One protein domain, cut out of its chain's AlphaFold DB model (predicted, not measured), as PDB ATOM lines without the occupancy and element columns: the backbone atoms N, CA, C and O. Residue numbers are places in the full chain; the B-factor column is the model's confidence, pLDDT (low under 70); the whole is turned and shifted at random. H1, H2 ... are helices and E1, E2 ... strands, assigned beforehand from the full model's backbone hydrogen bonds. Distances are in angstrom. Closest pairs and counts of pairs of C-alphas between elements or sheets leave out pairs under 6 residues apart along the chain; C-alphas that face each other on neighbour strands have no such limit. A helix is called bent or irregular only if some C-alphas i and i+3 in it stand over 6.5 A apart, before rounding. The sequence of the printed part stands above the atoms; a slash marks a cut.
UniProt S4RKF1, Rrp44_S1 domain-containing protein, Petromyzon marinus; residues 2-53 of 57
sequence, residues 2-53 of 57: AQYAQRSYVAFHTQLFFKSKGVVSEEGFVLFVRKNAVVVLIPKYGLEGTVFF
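AT A GLANCE: This is residues 2 to 53 of the 57 residues of the protein "Rrp44_S1 domain-containing protein" of Petromyzon marinus (UniProt S4RKF1). One long helix, H1, stands beside a small three-stranded sheet with a gap between them, joined to it by a link that arches across from the helix's last residue. The sheet is a meander, E1, E2 and E3, each strand the antiparallel neighbour of the one before, while residues 2 to 10 and 15 to 21 of H1 stand free, as do residues 22 to 25 of the link. The printed part has 52 residues, with one named helix followed by three named strands, in the sheet order E1, E2, E3. The class is mixed, helices and strands. The whole is loose, with a radius of gyration of the C-alphas of 12.5 A and spans of 30 by 29 by 18 A.

IN THESE COORDINATES: H1 holds residues 2 to 21 and is 29.1 A long from first to last C-alpha; it begins at C-alpha 2, (137.044, 181.733, 150.472), and ends at C-alpha 21, (145.695, 167.804, 174.488). It is not bent. E1 holds residues 29 to 33, 11.2 A long. E2 holds residues 37 to 42, 15.9 A long. E3 holds residues 47 to 52, 16.1 A long, and ends at C-alpha 52, (123.093, 173.999, 175.444).

HOW THE PARTS SIT: In H1 every O i to N i+4 pair is within hydrogen-bond range. H1 is not on the sheet, with 2 pairs of C-alphas within 10 A. It is apart from E2 and from E3. E1 and E2 are a hairpin, antiparallel, with 156 degrees between their directions. The C-alphas of Val 30 and Val 40 face each other at 4.5 A, and N 29 and O 41 are within hydrogen-bond range at 2.8 A, as are N 39 and O 32 at 2.9 A. E2 and E3 are also a hairpin, antiparallel at 157 degrees. The C-alphas of Ala 37 and Phe 52 face each other at 4.2 A; N 40 and O 49 are within hydrogen-bond range at 2.8 A, and so are N 51 and O 38 at 2.8 A. E2 is the inner strand, and E1 and E3 are the edge strands.

THE WHOLE: The two C-alphas farthest apart are those of Ala 2 and Phe 53, the first and last printed residues, at 33.3 A. Without the stretches that stand free, the body of 32 residues spans 29 by 19 by 13 A. The printed part has no cut. The links E1 to E2 and E2 to E3 are tight, with 3 and 4 residues, and the link H1 to E1 is short, with 7 residues. The mean pLDDT of the printed part is 90.4, and no printed residue is under 70.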
ATOM      1  N   ALA A   2     135.741 181.992 149.836       93.38
ATOM      2  CA  ALA A   2     137.044 181.733 150.472       93.38
ATOM      3  C   ALA A   2     137.035 181.874 152.012       93.38
ATOM      4  O   ALA A   2     137.561 181.012 152.707       93.38
ATOM      5  N   GLN A   3     136.363 182.894 152.556       93.62
ATOM      6  CA  GLN A   3     136.305 183.125 154.009       93.62
ATOM      7  C   GLN A   3     135.610 181.993 154.782       93.62
ATOM      8  O   GLN A   3     136.046 181.629 155.870       93.62
ATOM      9  N   TYR A   4     134.557 181.395 154.212       92.62
ATOM     10  CA  TYR A   4     133.886 180.246 154.828       92.62
ATOM     11  C   TYR A   4     134.794 179.014 154.853       92.62
ATOM     12  O   TYR A   4     134.846 178.335 155.875       92.62
ATOM     13  N   ALA A   5     135.551 178.771 153.775       93.62
ATOM     14  CA  ALA A   5     136.528 177.684 153.711       93.62
ATOM     15  C   ALA A   5     137.684 177.888 154.706       93.62
ATOM     16  O   ALA A   5     138.108 176.948 155.371       93.62
ATOM     17  N   GLN A   6     138.160 179.126 154.863       93.19
ATOM     18  CA  GLN A   6     139.161 179.458 155.879       93.19
ATOM     19  C   GLN A   6     138.615 179.230 157.294       93.19
ATOM     20  O   GLN A   6     139.292 178.625 158.124       93.19
ATOM     21  N   ARG A   7     137.373 179.651 157.567       91.69
ATOM     22  CA  ARG A   7     136.741 179.465 158.880       91.69
ATOM     23  C   ARG A   7     136.537 177.986 159.218       91.69
ATOM     24  O   ARG A   7     136.818 177.585 160.345       91.69
ATOM     25  N   SER A   8     136.082 177.172 158.264       91.25
ATOM     26  CA  SER A   8     135.891 175.732 158.481       91.25
ATOM     27  C   SER A   8     137.214 174.984 158.647       91.25
ATOM     28  O   SER A   8     137.299 174.100 159.495       91.25
ATOM     29  N   TYR A   9     138.263 175.372 157.912       93.50
ATOM     30  CA  TYR A   9     139.603 174.807 158.073       93.50
ATOM     31  C   TYR A   9     140.143 175.021 159.493       93.50
ATOM     32  O   TYR A   9     140.594 174.072 160.133       93.50
ATOM     33  N   VAL A  10     140.033 176.247 160.016       91.75
ATOM     34  CA  VAL A  10     140.471 176.572 161.382       91.75
ATOM     35  C   VAL A  10     139.640 175.813 162.419       91.75
ATOM     36  O   VAL A  10     140.212 175.237 163.338       91.75
ATOM     37  N   ALA A  11     138.317 175.739 162.244       90.62
ATOM     38  CA  ALA A  11     137.441 174.992 163.148       90.62
ATOM     39  C   ALA A  11     137.772 173.488 163.197       90.62
ATOM     40  O   ALA A  11     137.736 172.877 164.261       90.62
ATOM     41  N   PHE A  12     138.126 172.879 162.063       91.94
ATOM     42  CA  PHE A  12     138.552 171.480 162.033       91.94
ATOM     43  C   PHE A  12     139.923 171.285 162.695       91.94
ATOM     44  O   PHE A  12     140.136 170.338 163.454       91.94
ATOM     45  N   HIS A  13     140.862 172.200 162.459       91.50
ATOM     46  CA  HIS A  13     142.201 172.091 163.032       91.50
ATOM     47  C   HIS A  13     142.205 172.284 164.558       91.50
ATOM     48  O   HIS A  13     142.964 171.621 165.267       91.50
ATOM     49  N   THR A  14     141.323 173.133 165.090       90.50
ATOM     50  CA  THR A  14     141.169 173.307 166.541       90.50
ATOM     51  C   THR A  14     140.584 172.057 167.198       90.50
ATOM     52  O   THR A  14     141.043 171.676 168.273       90.50
ATOM     53  N   GLN A  15     139.672 171.336 166.536       89.12
ATOM     54  CA  GLN A  15     139.208 170.026 167.017       89.12
ATOM     55  C   GLN A  15     140.361 169.016 167.143       89.12
ATOM     56  O   GLN A  15     140.462 168.322 168.157       89.12
ATOM     57  N   LEU A  16     141.266 168.959 166.159       92.12
ATOM     58  CA  LEU A  16     142.452 168.093 166.222       92.12
ATOM     59  C   LEU A  16     143.416 168.496 167.348       92.12
ATOM     60  O   LEU A  16     143.963 167.627 168.027       92.12
ATOM     61  N   PHE A  17     143.592 169.800 167.581       89.88
ATOM     62  CA  PHE A  17     144.426 170.328 168.664       89.88
ATOM     63  C   PHE A  17     143.920 169.925 170.057       89.88
ATOM     64  O   PHE A  17     144.718 169.530 170.906       89.88
ATOM     65  N   PHE A  18     142.608 169.979 170.305       90.12
ATOM     66  CA  PHE A  18     142.055 169.528 171.590       90.12
ATOM     67  C   PHE A  18     142.009 168.006 171.711       90.12
ATOM     68  O   PHE A  18     142.182 167.482 172.809       90.12
ATOM     69  N   LYS A  19     141.879 167.278 170.593       90.31
ATOM     70  CA  LYS A  19     141.959 165.811 170.598       90.31
ATOM     71  C   LYS A  19     143.297 165.301 171.143       90.31
ATOM     72  O   LYS A  19     143.310 164.293 171.841       90.31
ATOM     73  N   SER A  20     144.411 165.971 170.838       89.25
ATOM     74  CA  SER A  20     145.738 165.573 171.331       89.25
ATOM     75  C   SER A  20     146.052 166.079 172.741       89.25
ATOM     76  O   SER A  20     146.832 165.446 173.446       89.25
ATOM     77  N   LYS A  21     145.454 167.199 173.166       84.81
ATOM     78  CA  LYS A  21     145.695 167.804 174.488       84.81
ATOM     79  C   LYS A  21     144.800 167.276 175.613       84.81
ATOM     80  O   LYS A  21     145.160 167.443 176.774       84.81
ATOM     81  N   GLY A  22     143.674 166.640 175.295       84.19
ATOM     82  CA  GLY A  22     142.719 166.154 176.293       84.19
ATOM     83  C   GLY A  22     141.792 167.253 176.823       84.19
ATOM     84  O   GLY A  22     141.557 168.262 176.158       84.19
ATOM     85  N   VAL A  23     141.226 167.039 178.016       84.38
ATOM     86  CA  VAL A  23     140.289 167.985 178.646       84.38
ATOM     87  C   VAL A  23     141.074 169.125 179.294       84.38
ATOM     88  O   VAL A  23     141.851 168.900 180.217       84.38
ATOM     89  N   VAL A  24     140.855 170.349 178.813       86.75
ATOM     90  CA  VAL A  24     141.468 171.577 179.339       86.75
ATOM     91  C   VAL A  24     140.356 172.520 179.784       86.75
ATOM     92  O   VAL A  24     139.418 172.771 179.026       86.75
ATOM     93  N   SER A  25     140.459 173.039 181.006       87.06
ATOM     94  CA  SER A  25     139.518 174.011 181.567       87.06
ATOM     95  C   SER A  25     140.121 175.409 181.508       87.06
ATOM     96  O   SER A  25     141.248 175.616 181.946       87.06
ATOM     97  N   GLU A  26     139.369 176.367 180.979       88.12
ATOM     98  CA  GLU A  26     139.760 177.777 180.908       88.12
ATOM     99  C   GLU A  26     138.548 178.659 181.203       88.12
ATOM    100  O   GLU A  26     137.400 178.239 181.032       88.12
ATOM    101  N   GLU A  27     138.812 179.897 181.606       89.81
ATOM    102  CA  GLU A  27     137.771 180.902 181.788       89.81
ATOM    103  C   GLU A  27     137.270 181.415 180.431       89.81
ATOM    104  O   GLU A  27     138.044 181.695 179.509       89.81
ATOM    105  N   GLY A  28     135.947 181.528 180.309       90.94
ATOM    106  CA  GLY A  28     135.272 182.023 179.117       90.94
ATOM    107  C   GLY A  28     134.288 183.136 179.458       90.94
ATOM    108  O   GLY A  28     133.704 183.162 180.539       90.94
ATOM    109  N   PHE A  29     134.085 184.048 178.514       93.00
ATOM    110  CA  PHE A  29     133.147 185.156 178.635       93.00
ATOM    111  C   PHE A  29     131.839 184.835 177.921       93.00
ATOM    112  O   PHE A  29     131.838 184.395 176.773       93.00
ATOM    113  N   VAL A  30     130.708 185.085 178.576       93.19
ATOM    114  CA  VAL A  30     129.391 184.946 177.949       93.19
ATOM    115  C   VAL A  30     129.167 186.111 176.988       93.19
ATOM    116  O   VAL A  30     129.113 187.260 177.416       93.19
ATOM    117  N   LEU A  31     129.016 185.814 175.696       92.44
ATOM    118  CA  LEU A  31     128.710 186.824 174.680       92.44
ATOM    119  C   LEU A  31     127.204 187.005 174.496       92.44
ATOM    120  O   LEU A  31     126.709 188.127 174.459       92.44
ATOM    121  N   PHE A  32     126.468 185.897 174.377       90.88
ATOM    122  CA  PHE A  32     125.032 185.924 174.110       90.88
ATOM    123  C   PHE A  32     124.296 184.876 174.933       90.88
ATOM    124  O   PHE A  32     124.697 183.713 174.982       90.88
ATOM    125  N   VAL A  33     123.162 185.275 175.504       92.56
ATOM    126  CA  VAL A  33     122.226 184.376 176.185       92.56
ATOM    127  C   VAL A  33     121.053 184.100 175.247       92.56
ATOM    128  O   VAL A  33     120.404 185.023 174.758       92.56
ATOM    129  N   ARG A  34     120.788 182.823 174.968       88.94
ATOM    130  CA  ARG A  34     119.614 182.346 174.224       88.94
ATOM    131  C   ARG A  34     118.654 181.642 175.183       88.94
ATOM    132  O   ARG A  34     119.024 181.293 176.297       88.94
ATOM    133  N   LYS A  35     117.421 181.384 174.729       89.62
ATOM    134  CA  LYS A  35     116.377 180.732 175.547       89.62
ATOM    135  C   LYS A  35     116.783 179.356 176.097       89.62
ATOM    136  O   LYS A  35     116.300 178.976 177.151       89.62
ATOM    137  N   ASN A  36     117.639 178.622 175.387       90.56
ATOM    138  CA  ASN A  36     118.041 177.250 175.715       90.56
ATOM    139  C   ASN A  36     119.562 177.030 175.666       90.56
ATOM    140  O   ASN A  36     120.027 175.893 175.714       90.56
ATOM    141  N   ALA A  37     120.348 178.091 175.486       91.94
ATOM    142  CA  ALA A  37     121.785 177.967 175.302       91.94
ATOM    143  C   ALA A  37     122.508 179.270 175.623       91.94
ATOM    144  O   ALA A  37     121.939 180.354 175.502       91.94
ATOM    145  N   VAL A  38     123.791 179.176 175.942       92.50
ATOM    146  CA  VAL A  38     124.675 180.333 176.087       92.50
ATOM    147  C   VAL A  38     125.832 180.202 175.115       92.50
ATOM    148  O   VAL A  38     126.429 179.138 174.978       92.50
ATOM    149  N   VAL A  39     126.137 181.296 174.423       93.00
ATOM    150  CA  VAL A  39     127.312 181.404 173.560       93.00
ATOM    151  C   VAL A  39     128.444 182.004 174.384       93.00
ATOM    152  O   VAL A  39     128.330 183.129 174.877       93.00
ATOM    153  N   VAL A  40     129.523 181.243 174.533       93.81
ATOM    154  CA  VAL A  40     130.701 181.583 175.332       93.81
ATOM    155  C   VAL A  40     131.903 181.769 174.407       93.81
ATOM    156  O   VAL A  40     132.117 180.974 173.494       93.81
ATOM    157  N   LEU A  41     132.697 182.804 174.659       93.25
ATOM    158  CA  LEU A  41     133.990 183.057 174.032       93.25
ATOM    159  C   LEU A  41     135.113 182.630 174.974       93.25
ATOM    160  O   LEU A  41     135.190 183.108 176.103       93.25
ATOM    161  N   ILE A  42     136.024 181.792 174.491       91.94
ATOM    162  CA  ILE A  42     137.268 181.433 175.174       91.94
ATOM    163  C   ILE A  42     138.391 182.276 174.552       91.94
ATOM    164  O   ILE A  42     138.915 181.915 173.490       91.94
ATOM    165  N   PRO A  43     138.779 183.408 175.171       89.62
ATOM    166  CA  PRO A  43     139.676 184.389 174.556       89.62
ATOM    167  C   PRO A  43     141.082 183.836 174.312       89.62
ATOM    168  O   PRO A  43     141.706 184.178 173.313       89.62
ATOM    169  N   LYS A  44     141.558 182.921 175.165       88.50
ATOM    170  CA  LYS A  44     142.886 182.293 175.049       88.50
ATOM    171  C   LYS A  44     143.100 181.565 173.721       88.50
ATOM    172  O   LYS A  44     144.215 181.536 173.209       88.50
ATOM    173  N   TYR A  45     142.037 180.979 173.175       87.50
ATOM    174  CA  TYR A  45     142.076 180.228 171.919       87.50
ATOM    175  C   TYR A  45     141.304 180.917 170.789       87.50
ATOM    176  O   TYR A  45     141.302 180.411 169.670       87.50
ATOM    177  N   GLY A  46     140.646 182.048 171.067       86.38
ATOM    178  CA  GLY A  46     139.793 182.744 170.101       86.38
ATOM    179  C   GLY A  46     138.614 181.892 169.623       86.38
ATOM    180  O   GLY A  46     138.241 181.965 168.454       86.38
ATOM    181  N   LEU A  47     138.070 181.038 170.497       86.62
ATOM    182  CA  LEU A  47     137.012 180.089 170.153       86.62
ATOM    183  C   LEU A  47     135.673 180.518 170.725       86.62
ATOM    184  O   LEU A  47     135.576 180.865 171.898       86.62
ATOM    185  N   GLU A  48     134.635 180.405 169.908       89.56
ATOM    186  CA  GLU A  48     133.248 180.576 170.325       89.56
ATOM    187  C   GLU A  48     132.578 179.203 170.393       89.56
ATOM    188  O   GLU A  48     132.632 178.424 169.439       89.56
ATOM    189  N   GLY A  49     131.946 178.902 171.523       88.31
ATOM    190  CA  GLY A  49     131.220 177.659 171.754       88.31
ATOM    191  C   GLY A  49     129.801 177.939 172.226       88.31
ATOM    192  O   GLY A  49     129.569 178.850 173.016       88.31
ATOM    193  N   THR A  50     128.838 177.155 171.744       91.19
ATOM    194  CA  THR A  50     127.468 177.183 172.275       91.19
ATOM    195  C   THR A  50     127.313 176.057 173.284       91.19
ATOM    196  O   THR A  50     127.487 174.893 172.934       91.19
ATOM    197  N   VAL A  51     126.977 176.402 174.521       90.12
ATOM    198  CA  VAL A  51     126.606 175.448 175.564       90.12
ATOM    199  C   VAL A  51     125.091 175.391 175.609       90.12
ATOM    200  O   VAL A  51     124.442 176.398 175.888       90.12
ATOM    201  N   PHE A  52     124.524 174.229 175.306       90.56
ATOM    202  CA  PHE A  52     123.093 173.999 175.444       90.56
ATOM    203  C   PHE A  52     122.781 173.655 176.896       90.56
ATOM    204  O   PHE A  52     123.458 172.822 177.499       90.56
ATOM    205  N   PHE A  53     121.766 174.308 177.453       87.81
ATOM    206  CA  PHE A  53     121.186 173.865 178.708       87.81
ATOM    207  C   PHE A  53     120.274 172.699 178.370       87.81
ATOM    208  O   PHE A  53     119.214 172.893 177.777       87.81
TER     209      PHE A  53